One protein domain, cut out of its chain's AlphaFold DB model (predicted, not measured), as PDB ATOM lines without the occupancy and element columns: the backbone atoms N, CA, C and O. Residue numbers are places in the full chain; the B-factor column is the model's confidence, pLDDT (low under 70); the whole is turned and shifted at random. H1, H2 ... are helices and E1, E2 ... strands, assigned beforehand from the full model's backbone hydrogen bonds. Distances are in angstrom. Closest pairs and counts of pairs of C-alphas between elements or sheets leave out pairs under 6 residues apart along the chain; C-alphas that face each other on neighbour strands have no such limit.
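This is residues 102 to 188 of the 189 residues of the protein "HTH araC/xylS-type domain-containing protein" of Pseudoclostridium thermosuccinogenes (UniProt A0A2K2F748). A four-stranded sheet, E3 E4 E2 E5, strongly twisted and curled like part of a barrel, has two short helices, H1 and H2, packed over its strand E4. At one end of the sheet, E2 and E5 join a small two-stranded ribbon, E1 and E6, which turns off at a wide angle and holds both ends of the printed part. The printed part has 87 residues, with two named helices and six named strands in the order E1 E2 H1 H2 E3 E4 E5 E6; both sheets are antiparallel, and the class is mixed, helices and strands. The whole is compact, with a radius of gyration of the C-alphas of 13.3 A and spans of 32 by 28 by 24 A.

In the larger sheet, E3 is residues 144 to 151, 21.7 A long, E4 is residues 156 to 164, 24.1 A, E2 is residues 108 to 114, 17.7 A, and E5 is residues 176 to 180, 12.7 A. C-alpha 156, where E4 begins, is at (30.650, -16.796, 0.433). H1 is residues 120 to 129, 14.4 A, and H2 is residues 132 to 137, 8.5 A. E1 is residues 102 to 105, 9.8 A, from C-alpha 102 at (43.613, -5.168, 21.379). E6 is residues 183 to 187, 12.3 A, to C-alpha 187 at (42.238, -11.080, 19.989).

E3 and E4 form a hairpin, with N 147 and O 160 2.9 A apart, within hydrogen-bond range. E4 bends by 55 degrees at residue 161; beside E2, N 111 and O 163 are 2.9 A apart. E2 and E5 have N 110 and O 178 at 2.9 A. H1 is on this sheet at a height of 9.7 A, over E4 and along it at 26 degrees on the local plane; their closest C-alphas, of Thr 120 and Tyr 159, are 7.2 A apart. H2, at a height of 8.9 A, is only just over E4, with 4 of its C-alphas falling on E4 and 2 on E2; its closest C-alpha pair with E4 is Ser 133 and Ile 163, 6.8 A. H1 and H2 are close but not clearly touching, at a steep tilt of 65 degrees. E2, H1 H2 and E3 make a split strand-helix-strand unit, two strands of one sheet that are not neighbours, with the helices between them along the chain and E4 between them in the sheet; its crossover is right-handed. In both helices every O i to N i+4 pair is within hydrogen-bond range. E1 runs on into E2 at 91 degrees, and E5 into E6 at 94 degrees; N 103 and O 185 are 2.9 A apart. E1 is apart from H1.

The C-alphas of Gly 139 and Asn 155, the two farthest apart, are 36.3 A apart, while those of Phe 102 and Phe 188 are 9.1 A apart. The printed part has no cut. The link from E4 to E5, 11 residues, is long. The mean pLDDT of the printed part is 94.4, and no printed residue is under 70.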
ATOM      1  N   PHE A 102      43.327  -5.917  22.602       95.50
ATOM      2  CA  PHE A 102      43.613  -5.168  21.379       95.50
ATOM      3  C   PHE A 102      45.115  -5.137  21.122       95.50
ATOM      4  O   PHE A 102      45.861  -4.538  21.896       95.50
ATOM      5  N   ILE A 103      45.547  -5.733  20.014       95.81
ATOM      6  CA  ILE A 103      46.957  -5.775  19.614       95.81
ATOM      7  C   ILE A 103      47.142  -5.158  18.231       95.81
ATOM      8  O   ILE A 103      46.249  -5.212  17.386       95.81
ATOM      9  N   TYR A 104      48.314  -4.576  17.990       96.12
ATOM     10  CA  TYR A 104      48.703  -4.146  16.652       96.12
ATOM     11  C   TYR A 104      49.505  -5.257  15.975       96.12
ATOM     12  O   TYR A 104      50.465  -5.764  16.553       96.12
ATOM     13  N   LEU A 105      49.110  -5.630  14.760       94.94
ATOM     14  CA  LEU A 105      49.817  -6.604  13.937       94.94
ATOM     15  C   LEU A 105      50.519  -5.899  12.779       94.94
ATOM     16  O   LEU A 105      49.920  -5.063  12.101       94.94
ATOM     17  N   ASP A 106      51.769  -6.277  12.525       96.06
ATOM     18  CA  ASP A 106      52.445  -5.960  11.268       96.06
ATOM     19  C   ASP A 106      51.857  -6.809  10.129       96.06
ATOM     20  O   ASP A 106      51.420  -7.937  10.375       96.06
ATOM     21  N   PRO A 107      51.844  -6.318   8.876       97.06
ATOM     22  CA  PRO A 107      51.387  -7.120   7.749       97.06
ATOM     23  C   PRO A 107      52.299  -8.331   7.535       97.06
ATOM     24  O   PRO A 107      53.525  -8.224   7.579       97.06
ATOM     25  N   PHE A 108      51.707  -9.484   7.236       97.00
ATOM     26  CA  PHE A 108      52.451 -10.702   6.918       97.00
ATOM     27  C   PHE A 108      51.732 -11.536   5.861       97.00
ATOM     28  O   PHE A 108      50.530 -11.405   5.638       97.00
ATOM     29  N   VAL A 109      52.486 -12.406   5.190       97.94
ATOM     30  CA  VAL A 109      51.956 -13.292   4.149       97.94
ATOM     31  C   VAL A 109      51.871 -14.716   4.678       97.94
ATOM     32  O   VAL A 109      52.796 -15.199   5.337       97.94
ATOM     33  N   VAL A 110      50.776 -15.401   4.362       98.19
ATOM     34  CA  VAL A 110      50.560 -16.816   4.675       98.19
ATOM     35  C   VAL A 110      50.499 -17.618   3.381       98.19
ATOM     36  O   VAL A 110      49.758 -17.270   2.465       98.19
ATOM     37  N   THR A 111      51.266 -18.704   3.322       98.31
ATOM     38  CA  THR A 111      51.197 -19.715   2.264       98.31
ATOM     39  C   THR A 111      50.217 -20.795   2.712       98.31
ATOM     40  O   THR A 111      50.489 -21.519   3.674       98.31
ATOM     41  N   ALA A 112      49.051 -20.877   2.063       98.00
ATOM     42  CA  ALA A 112      47.911 -21.636   2.575       98.00
ATOM     43  C   ALA A 112      47.190 -22.481   1.522       98.00
ATOM     44  O   ALA A 112      47.061 -22.103   0.359       98.00
ATOM     45  N   TYR A 113      46.646 -23.613   1.964       97.94
ATOM     46  CA  TYR A 113      45.693 -24.407   1.197       97.94
ATOM     47  C   TYR A 113      44.286 -23.825   1.352       97.94
ATOM     48  O   TYR A 113      43.864 -23.507   2.466       97.94
ATOM     49  N   LYS A 114      43.541 -23.735   0.247       96.88
ATOM     50  CA  LYS A 114      42.110 -23.409   0.267       96.88
ATOM     51  C   LYS A 114      41.299 -24.630   0.704       96.88
ATOM     52  O   LYS A 114      41.538 -25.730   0.209       96.88
ATOM     53  N   SER A 115      40.345 -24.427   1.608       95.19
ATOM     54  CA  SER A 115      39.434 -25.472   2.072       95.19
ATOM     55  C   SER A 115      38.545 -25.955   0.935       95.19
ATOM     56  O   SER A 115      37.872 -25.163   0.276       95.19
ATOM     57  N   ASP A 116      38.509 -27.270   0.754       91.94
ATOM     58  CA  ASP A 116      37.513 -27.981  -0.048       91.94
ATOM     59  C   ASP A 116      36.405 -28.606   0.822       91.94
ATOM     60  O   ASP A 116      35.541 -29.321   0.320       91.94
ATOM     61  N   GLU A 117      36.410 -28.319   2.126       89.06
ATOM     62  CA  GLU A 117      35.436 -28.807   3.097       89.06
ATOM     63  C   GLU A 117      34.431 -27.717   3.480       89.06
ATOM     64  O   GLU A 117      34.791 -26.554   3.679       89.06
ATOM     65  N   ILE A 118      33.170 -28.119   3.663       84.81
ATOM     66  CA  ILE A 118      32.094 -27.241   4.158       84.81
ATOM     67  C   ILE A 118      32.290 -26.931   5.652       84.81
ATOM     68  O   ILE A 118      31.931 -25.855   6.125       84.81
ATOM     69  N   TYR A 119      32.846 -27.881   6.411       85.25
ATOM     70  CA  TYR A 119      33.038 -27.765   7.855       85.25
ATOM     71  C   TYR A 119      34.524 -27.631   8.196       85.25
ATOM     72  O   TYR A 119      35.303 -28.560   7.983       85.25
ATOM     73  N   THR A 120      34.916 -26.482   8.752       87.25
ATOM     74  CA  THR A 120      36.330 -26.111   8.927       87.25
ATOM     75  C   THR A 120      37.159 -27.097   9.768       87.25
ATOM     76  O   THR A 120      38.305 -27.346   9.386       87.25
ATOM     77  N   PRO A 121      36.641 -27.767  10.823       88.19
ATOM     78  CA  PRO A 121      37.403 -28.804  11.524       88.19
ATOM     79  C   PRO A 121      37.770 -30.019  10.666       88.19
ATOM     80  O   PRO A 121      38.822 -30.612  10.884       88.19
ATOM     81  N   ASN A 122      36.960 -30.385   9.664       89.00
ATOM     82  CA  ASN A 122      37.317 -31.480   8.752       89.00
ATOM     83  C   ASN A 122      38.555 -31.114   7.932       89.00
ATOM     84  O   ASN A 122      39.432 -31.952   7.715       89.00
ATOM     85  N   PHE A 123      38.664 -29.843   7.539       93.06
ATOM     86  CA  PHE A 123      39.830 -29.355   6.821       93.06
ATOM     87  C   PHE A 123      41.086 -29.370   7.698       93.06
ATOM     88  O   PHE A 123      42.126 -29.845   7.248       93.06
ATOM     89  N   TRP A 124      40.981 -28.969   8.970       91.75
ATOM     90  CA  TRP A 124      42.070 -29.113   9.947       91.75
ATOM     91  C   TRP A 124      42.490 -30.569  10.147       91.75
ATOM     92  O   TRP A 124      43.679 -30.872  10.130       91.75
ATOM     93  N   ASN A 125      41.533 -31.491  10.256       89.31
ATOM     94  CA  ASN A 125      41.829 -32.919  10.387       89.31
ATOM     95  C   ASN A 125      42.594 -33.458   9.172       89.31
ATOM     96  O   ASN A 125      43.581 -34.177   9.320       89.31
ATOM     97  N   LYS A 126      42.180 -33.071   7.962       90.50
ATOM     98  CA  LYS A 126      42.867 -33.413   6.711       90.50
ATOM     99  C   LYS A 126      44.264 -32.790   6.623       90.50
ATOM    100  O   LYS A 126      45.205 -33.458   6.199       90.50
ATOM    101  N   TYR A 127      44.404 -31.531   7.027       93.12
ATOM    102  CA  TYR A 127      45.674 -30.805   7.056       93.12
ATOM    103  C   TYR A 127      46.676 -31.474   8.012       93.12
ATOM    104  O   TYR A 127      47.821 -31.759   7.641       93.12
ATOM    105  N   ASN A 128      46.220 -31.816   9.218       91.25
ATOM    106  CA  ASN A 128      47.032 -32.422  10.269       91.25
ATOM    107  C   ASN A 128      47.404 -33.873   9.945       91.25
ATOM    108  O   ASN A 128      48.577 -34.244  10.059       91.25
ATOM    109  N   SER A 129      46.454 -34.691   9.478       88.25
ATOM    110  CA  SER A 129      46.713 -36.094   9.118       88.25
ATOM    111  C   SER A 129      47.731 -36.237   7.989       88.25
ATOM    112  O   SER A 129      48.603 -37.107   8.036       88.25
ATOM    113  N   ARG A 130      47.676 -35.340   7.000       91.00
ATOM    114  CA  ARG A 130      48.600 -35.315   5.858       91.00
ATOM    115  C   ARG A 130      49.918 -34.601   6.157       91.00
ATOM    116  O   ARG A 130      50.768 -34.513   5.273       91.00
ATOM    117  N   LYS A 131      50.104 -34.111   7.390       91.88
ATOM    118  CA  LYS A 131      51.296 -33.376   7.843       91.88
ATOM    119  C   LYS A 131      51.618 -32.186   6.934       91.88
ATOM    120  O   LYS A 131      52.786 -31.921   6.649       91.88
ATOM    121  N   TRP A 132      50.586 -31.477   6.477       94.88
ATOM    122  CA  TRP A 132      50.737 -30.381   5.521       94.88
ATOM    123  C   TRP A 132      51.564 -29.218   6.075       94.88
ATOM    124  O   TRP A 132      52.374 -28.679   5.333       94.88
ATOM    125  N   SER A 133      51.502 -28.939   7.381       94.56
ATOM    126  CA  SER A 133      52.419 -27.985   8.033       94.56
ATOM    127  C   SER A 133      53.888 -28.343   7.799       94.56
ATOM    128  O   SER A 133      54.657 -27.555   7.254       94.56
ATOM    129  N   LYS A 134      54.269 -29.597   8.083       93.88
ATOM    130  CA  LYS A 134      55.637 -30.091   7.851       93.88
ATOM    131  C   LYS A 134      56.006 -30.132   6.373       93.88
ATOM    132  O   LYS A 134      57.169 -29.929   6.040       93.88
ATOM    133  N   LYS A 135      55.042 -30.415   5.495       95.81
ATOM    134  CA  LYS A 135      55.245 -30.364   4.044       95.81
ATOM    135  C   LYS A 135      55.628 -28.945   3.611       95.81
ATOM    136  O   LYS A 135      56.641 -28.785   2.935       95.81
ATOM    137  N   LEU A 136      54.870 -27.943   4.060       96.69
ATOM    138  CA  LEU A 136      55.102 -26.533   3.748       96.69
ATOM    139  C   LEU A 136      56.388 -26.002   4.385       96.69
ATOM    140  O   LEU A 136      57.113 -25.244   3.753       96.69
ATOM    141  N   SER A 137      56.706 -26.412   5.612       96.12
ATOM    142  CA  SER A 137      57.845 -25.877   6.364       96.12
ATOM    143  C   SER A 137      59.196 -26.532   6.052       96.12
ATOM    144  O   SER A 137      60.223 -26.150   6.621       96.12
ATOM    145  N   GLY A 138      59.212 -27.569   5.208       94.56
ATOM    146  CA  GLY A 138      60.407 -28.385   4.969       94.56
ATOM    147  C   GLY A 138      60.783 -29.265   6.169       94.56
ATOM    148  O   GLY A 138      61.956 -29.545   6.403       94.56
ATOM    149  N   GLY A 139      59.791 -29.684   6.959       91.62
ATOM    150  CA  GLY A 139      59.941 -30.597   8.095       91.62
ATOM    151  C   GLY A 139      60.059 -29.925   9.466       91.62
ATOM    152  O   GLY A 139      60.085 -30.630  10.477       91.62
ATOM    153  N   LYS A 140      60.093 -28.590   9.527       91.31
ATOM    154  CA  LYS A 140      60.161 -27.824  10.780       91.31
ATOM    155  C   LYS A 140      58.793 -27.725  11.459       91.31
ATOM    156  O   LYS A 140      57.752 -27.785  10.811       91.31
ATOM    157  N   VAL A 141      58.793 -27.569  12.777       90.12
ATOM    158  CA  VAL A 141      57.576 -27.218  13.520       90.12
ATOM    159  C   VAL A 141      57.425 -25.702  13.477       90.12
ATOM    160  O   VAL A 141      58.383 -24.988  13.766       90.12
ATOM    161  N   CYS A 142      56.245 -25.226  13.099       92.81
ATOM    162  CA  CYS A 142      55.895 -23.811  13.066       92.81
ATOM    163  C   CYS A 142      54.422 -23.627  13.438       92.81
ATOM    164  O   CYS A 142      53.691 -24.600  13.607       92.81
ATOM    165  N   GLU A 143      54.016 -22.373  13.594       93.81
ATOM    166  CA  GLU A 143      52.630 -22.005  13.855       93.81
ATOM    167  C   GLU A 143      51.790 -22.097  12.576       93.81
ATOM    168  O   GLU A 143      52.202 -21.621  11.511       93.81
ATOM    169  N   ASP A 144      50.612 -22.702  12.715       95.31
ATOM    170  CA  ASP A 144      49.622 -22.853  11.656       95.31
ATOM    171  C   ASP A 144      48.488 -21.838  11.860       95.31
ATOM    172  O   ASP A 144      48.034 -21.602  12.978       95.31
ATOM    173  N   TYR A 145      47.988 -21.273  10.765       95.75
ATOM    174  CA  TYR A 145      46.964 -20.232  10.759       95.75
ATOM    175  C   TYR A 145      45.725 -20.723  10.020       95.75
ATOM    176  O   TYR A 145      45.825 -21.213   8.895       95.75
ATOM    177  N   GLY A 146      44.554 -20.537  10.630       96.12
ATOM    178  CA  GLY A 146      43.256 -20.673   9.973       96.12
ATOM    179  C   GLY A 146      42.732 -19.300   9.566       96.12
ATOM    180  O   GLY A 146      42.571 -18.433  10.420       96.12
ATOM    181  N   ILE A 147      42.466 -19.091   8.278       96.38
ATOM    182  CA  ILE A 147      42.089 -17.782   7.730       96.38
ATOM    183  C   ILE A 147      40.717 -17.887   7.078       96.38
ATOM    184  O   ILE A 147      40.516 -18.693   6.173       96.38
ATOM    185  N   SER A 148      39.796 -17.028   7.504       95.50
ATOM    186  CA  SER A 148      38.515 -16.811   6.836       95.50
ATOM    187  C   SER A 148      38.601 -15.542   5.992       95.50
ATOM    188  O   SER A 148      38.893 -14.475   6.529       95.50
ATOM    189  N   ALA A 149      38.333 -15.640   4.692       94.06
ATOM    190  CA  ALA A 149      38.339 -14.502   3.779       94.06
ATOM    191  C   ALA A 149      37.027 -14.439   2.993       94.06
ATOM    192  O   ALA A 149      36.541 -15.449   2.483       94.06
ATOM    193  N   TRP A 150      36.439 -13.248   2.906       94.00
ATOM    194  CA  TRP A 150      35.220 -13.039   2.132       94.00
ATOM    195  C   TRP A 150      35.520 -13.091   0.632       94.00
ATOM    196  O   TRP A 150      36.424 -12.408   0.148       94.00
ATOM    197  N   ASN A 151      34.763 -13.904  -0.101       92.19
ATOM    198  CA  ASN A 151      34.837 -14.012  -1.550       92.19
ATOM    199  C   ASN A 151      33.609 -13.339  -2.171       92.19
ATOM    200  O   ASN A 151      32.520 -13.914  -2.197       92.19
ATOM    201  N   GLU A 152      33.811 -12.132  -2.700       92.88
ATOM    202  CA  GLU A 152      32.758 -11.320  -3.325       92.88
ATOM    203  C   GLU A 152      32.155 -11.972  -4.577       92.88
ATOM    204  O   GLU A 152      30.969 -11.816  -4.849       92.88
ATOM    205  N   GLN A 153      32.952 -12.720  -5.348       92.44
ATOM    206  CA  GLN A 153      32.499 -13.309  -6.614       92.44
ATOM    207  C   GLN A 153      31.506 -14.447  -6.384       92.44
ATOM    208  O   GLN A 153      30.539 -14.596  -7.127       92.44
ATOM    209  N   GLU A 154      31.750 -15.249  -5.349       90.88
ATOM    210  CA  GLU A 154      30.907 -16.390  -4.994       90.88
ATOM    211  C   GLU A 154      29.943 -16.083  -3.837       90.88
ATOM    212  O   GLU A 154      29.168 -16.956  -3.445       90.88
ATOM    213  N   ASN A 155      29.974 -14.855  -3.304       92.94
ATOM    214  CA  ASN A 155      29.167 -14.392  -2.173       92.94
ATOM    215  C   ASN A 155      29.210 -15.372  -0.983       92.94
ATOM    216  O   ASN A 155      28.180 -15.784  -0.440       92.94
ATOM    217  N   LYS A 156      30.422 -15.804  -0.623       91.62
ATOM    218  CA  LYS A 156      30.650 -16.796   0.433       91.62
ATOM    219  C   LYS A 156      31.931 -16.513   1.211       91.62
ATOM    220  O   LYS A 156      32.832 -15.829   0.733       91.62
ATOM    221  N   LEU A 157      32.032 -17.101   2.399       92.62
ATOM    222  CA  LEU A 157      33.254 -17.085   3.194       92.62
ATOM    223  C   LEU A 157      34.142 -18.270   2.792       92.62
ATOM    224  O   LEU A 157      33.778 -19.423   3.025       92.62
ATOM    225  N   ASP A 158      35.294 -17.990   2.188       95.50
ATOM    226  CA  ASP A 158      36.321 -18.994   1.929       95.50
ATOM    227  C   ASP A 158      37.177 -19.205   3.186       95.50
ATOM    228  O   ASP A 158      37.448 -18.266   3.939       95.50
ATOM    229  N   TYR A 159      37.622 -20.443   3.406       96.94
ATOM    230  CA  TYR A 159      38.484 -20.806   4.530       96.94
ATOM    231  C   TYR A 159      39.810 -21.377   4.033       96.94
ATOM    232  O   TYR A 159      39.838 -22.100   3.037       96.94
ATOM    233  N   PHE A 160      40.899 -21.077   4.731       97.62
ATOM    234  CA  PHE A 160      42.251 -21.488   4.373       97.62
ATOM    235  C   PHE A 160      43.019 -21.943   5.613       97.62
ATOM    236  O   PHE A 160      42.763 -21.456   6.712       97.62
ATOM    237  N   ILE A 161      43.979 -22.853   5.429       97.88
ATOM    238  CA  ILE A 161      44.929 -23.258   6.474       97.88
ATOM    239  C   ILE A 161      46.336 -23.221   5.892       97.88
ATOM    240  O   ILE A 161      46.585 -23.772   4.817       97.88
ATOM    241  N   GLY A 162      47.263 -22.582   6.594       97.31
ATOM    242  CA  GLY A 162      48.624 -22.410   6.109       97.31
ATOM    243  C   GLY A 162      49.604 -21.977   7.179       97.31
ATOM    244  O   GLY A 162      49.259 -21.878   8.351       97.31
ATOM    245  N   ILE A 163      50.826 -21.696   6.746       97.94
ATOM    246  CA  ILE A 163      51.903 -21.196   7.605       97.94
ATOM    247  C   ILE A 163      52.403 -19.863   7.064       97.94
ATOM    248  O   ILE A 163      52.230 -19.561   5.879       97.94
ATOM    249  N   ARG A 164      53.043 -19.053   7.911       97.50
ATOM    250  CA  ARG A 164      53.710 -17.829   7.443       97.50
ATOM    251  C   ARG A 164      54.675 -18.153   6.303       97.50
ATOM    252  O   ARG A 164      55.438 -19.112   6.399       97.50
ATOM    253  N   LYS A 165      54.676 -17.318   5.264       97.25
ATOM    254  CA  LYS A 165      55.546 -17.457   4.086       97.25
ATOM    255  C   LYS A 165      57.024 -17.549   4.470       97.25
ATOM    256  O   LYS A 165      57.752 -18.351   3.899       97.25
ATOM    257  N   ASP A 166      57.435 -16.813   5.502       96.56
ATOM    258  CA  ASP A 166      58.799 -16.842   6.047       96.56
ATOM    259  C   ASP A 166      59.220 -18.235   6.544       96.56
ATOM    260  O   ASP A 166      60.405 -18.542   6.566       96.56
ATOM    261  N   ASN A 167      58.253 -19.083   6.916       96.50
ATOM    262  CA  ASN A 167      58.475 -20.458   7.358       96.50
ATOM    263  C   ASN A 167      58.292 -21.486   6.227       96.50
ATOM    264  O   ASN A 167      58.607 -22.658   6.431       96.50
ATOM    265  N   ALA A 168      57.783 -21.090   5.055       95.62
ATOM    266  CA  ALA A 168      57.403 -21.983   3.959       95.62
ATOM    267  C   ALA A 168      58.597 -22.374   3.066       95.62
ATOM    268  O   ALA A 168      58.704 -21.965   1.913       95.62
ATOM    269  N   HIS A 169      59.524 -23.163   3.614       96.19
ATOM    270  CA  HIS A 169      60.744 -23.607   2.920       96.19
ATOM    271  C   HIS A 169      60.639 -24.983   2.237       96.19
ATOM    272  O   HIS A 169      61.638 -25.495   1.732       96.19
ATOM    273  N   GLY A 170      59.475 -25.623   2.304       96.06
ATOM    274  CA  GLY A 170      59.219 -26.950   1.757       96.06
ATOM    275  C   GLY A 170      58.452 -26.919   0.438       96.06
ATOM    276  O   GLY A 170      58.664 -26.053  -0.405       96.06
ATOM    277  N   ASP A 171      57.565 -27.896   0.256       96.06
ATOM    278  CA  ASP A 171      56.737 -28.011  -0.947       96.06
ATOM    279  C   ASP A 171      55.435 -27.216  -0.781       96.06
ATOM    280  O   ASP A 171      54.587 -27.563   0.046       96.06
ATOM    281  N   THR A 172      55.285 -26.170  -1.596       96.00
ATOM    282  CA  THR A 172      54.148 -25.241  -1.613       96.00
ATOM    283  C   THR A 172      53.156 -25.510  -2.751       96.00
ATOM    284  O   THR A 172      52.293 -24.674  -3.028       96.00
ATOM    285  N   GLU A 173      53.242 -26.650  -3.438       96.38
ATOM    286  CA  GLU A 173      52.310 -27.004  -4.509       96.38
ATOM    287  C   GLU A 173      50.856 -27.041  -4.002       96.38
ATOM    288  O   GLU A 173      50.556 -27.592  -2.935       96.38
ATOM    289  N   GLY A 174      49.947 -26.444  -4.783       95.31
ATOM    290  CA  GLY A 174      48.513 -26.373  -4.482       95.31
ATOM    291  C   GLY A 174      48.122 -25.316  -3.442       95.31
ATOM    292  O   GLY A 174      46.983 -25.327  -2.977       95.31
ATOM    293  N   THR A 175      49.042 -24.422  -3.066       97.44
ATOM    294  CA  THR A 175      48.768 -23.314  -2.140       97.44
ATOM    295  C   THR A 175      48.558 -21.981  -2.849       97.44
ATOM    296  O   THR A 175      48.890 -21.809  -4.022       97.44
ATOM    297  N   VAL A 176      47.999 -21.029  -2.108       97.31
ATOM    298  CA  VAL A 176      47.900 -19.616  -2.472       97.31
ATOM    299  C   VAL A 176      48.606 -18.761  -1.423       97.31
ATOM    300  O   VAL A 176      48.774 -19.181  -0.275       97.31
ATOM    301  N   GLU A 177      48.999 -17.550  -1.807       97.62
ATOM    302  CA  GLU A 177      49.535 -16.557  -0.878       97.62
ATOM    303  C   GLU A 177      48.435 -15.581  -0.458       97.62
ATOM    304  O   GLU A 177      47.764 -14.981  -1.298       97.62
ATOM    305  N   LEU A 178      48.259 -15.419   0.852       96.88
ATOM    306  CA  LEU A 178      47.290 -14.508   1.449       96.88
ATOM    307  C   LEU A 178      48.029 -13.425   2.228       96.88
ATOM    308  O   LEU A 178      48.777 -13.731   3.156       96.88
ATOM    309  N   LEU A 179      47.810 -12.163   1.859       96.94
ATOM    310  CA  LEU A 179      48.307 -11.018   2.616       96.94
ATOM    311  C   LEU A 179      47.339 -10.709   3.759       96.94
ATOM    312  O   LEU A 179      46.206 -10.285   3.524       96.94
ATOM    313  N   ILE A 180      47.808 -10.882   4.990       95.94
ATOM    314  CA  ILE A 180      47.127 -10.395   6.184       95.94
ATOM    315  C   ILE A 180      47.569  -8.951   6.390       95.94
ATOM    316  O   ILE A 180      48.760  -8.669   6.536       95.94
ATOM    317  N   GLN A 181      46.608  -8.032   6.324       95.62
ATOM    318  CA  GLN A 181      46.880  -6.609   6.494       95.62
ATOM    319  C   GLN A 181      47.346  -6.329   7.919       95.62
ATOM    320  O   GLN A 181      46.861  -6.928   8.874       95.62
ATOM    321  N   GLY A 182      48.287  -5.400   8.054       95.50
ATOM    322  CA  GLY A 182      48.639  -4.872   9.362       95.50
ATOM    323  C   GLY A 182      47.543  -3.951   9.886       95.50
ATOM    324  O   GLY A 182      46.747  -3.405   9.115       95.50
ATOM    325  N   GLY A 183      47.502  -3.757  11.197       96.12
ATOM    326  CA  GLY A 183      46.522  -2.884  11.828       96.12
ATOM    327  C   GLY A 183      46.192  -3.283  13.255       96.12
ATOM    328  O   GLY A 183      46.862  -4.111  13.864       96.12
ATOM    329  N   LEU A 184      45.135  -2.674  13.783       96.50
ATOM    330  CA  LEU A 184      44.610  -2.987  15.104       96.50
ATOM    331  C   LEU A 184      43.649  -4.180  15.018       96.50
ATOM    332  O   LEU A 184      42.666  -4.130  14.279       96.50
ATOM    333  N   TYR A 185      43.916  -5.217  15.803       95.56
ATOM    334  CA  TYR A 185      43.126  -6.440  15.884       95.56
ATOM    335  C   TYR A 185      42.603  -6.651  17.303       95.56
ATOM    336  O   TYR A 185      43.289  -6.349  18.276       95.56
ATOM    337  N   ALA A 186      41.394  -7.203  17.406       95.19
ATOM    338  CA  ALA A 186      40.869  -7.754  18.648       95.19
ATOM    339  C   ALA A 186      41.175  -9.256  18.690       95.19
ATOM    340  O   ALA A 186      40.782  -9.997  17.787       95.19
ATOM    341  N   VAL A 187      41.873  -9.689  19.733       92.38
ATOM    342  CA  VAL A 187      42.238 -11.080  19.989       92.38
ATOM    343  C   VAL A 187      41.418 -11.595  21.157       92.38
ATOM    344  O   VAL A 187      41.252 -10.926  22.172       92.38
ATOM    345  N   PHE A 188      40.890 -12.798  20.977       90.62
ATOM    346  CA  PHE A 188      40.103 -13.522  21.958       90.62
ATOM    347  C   PHE A 188      40.886 -14.792  22.300       90.62
ATOM    348  O   PHE A 188      41.227 -15.550  21.390       90.62
TER     349      PHE A 188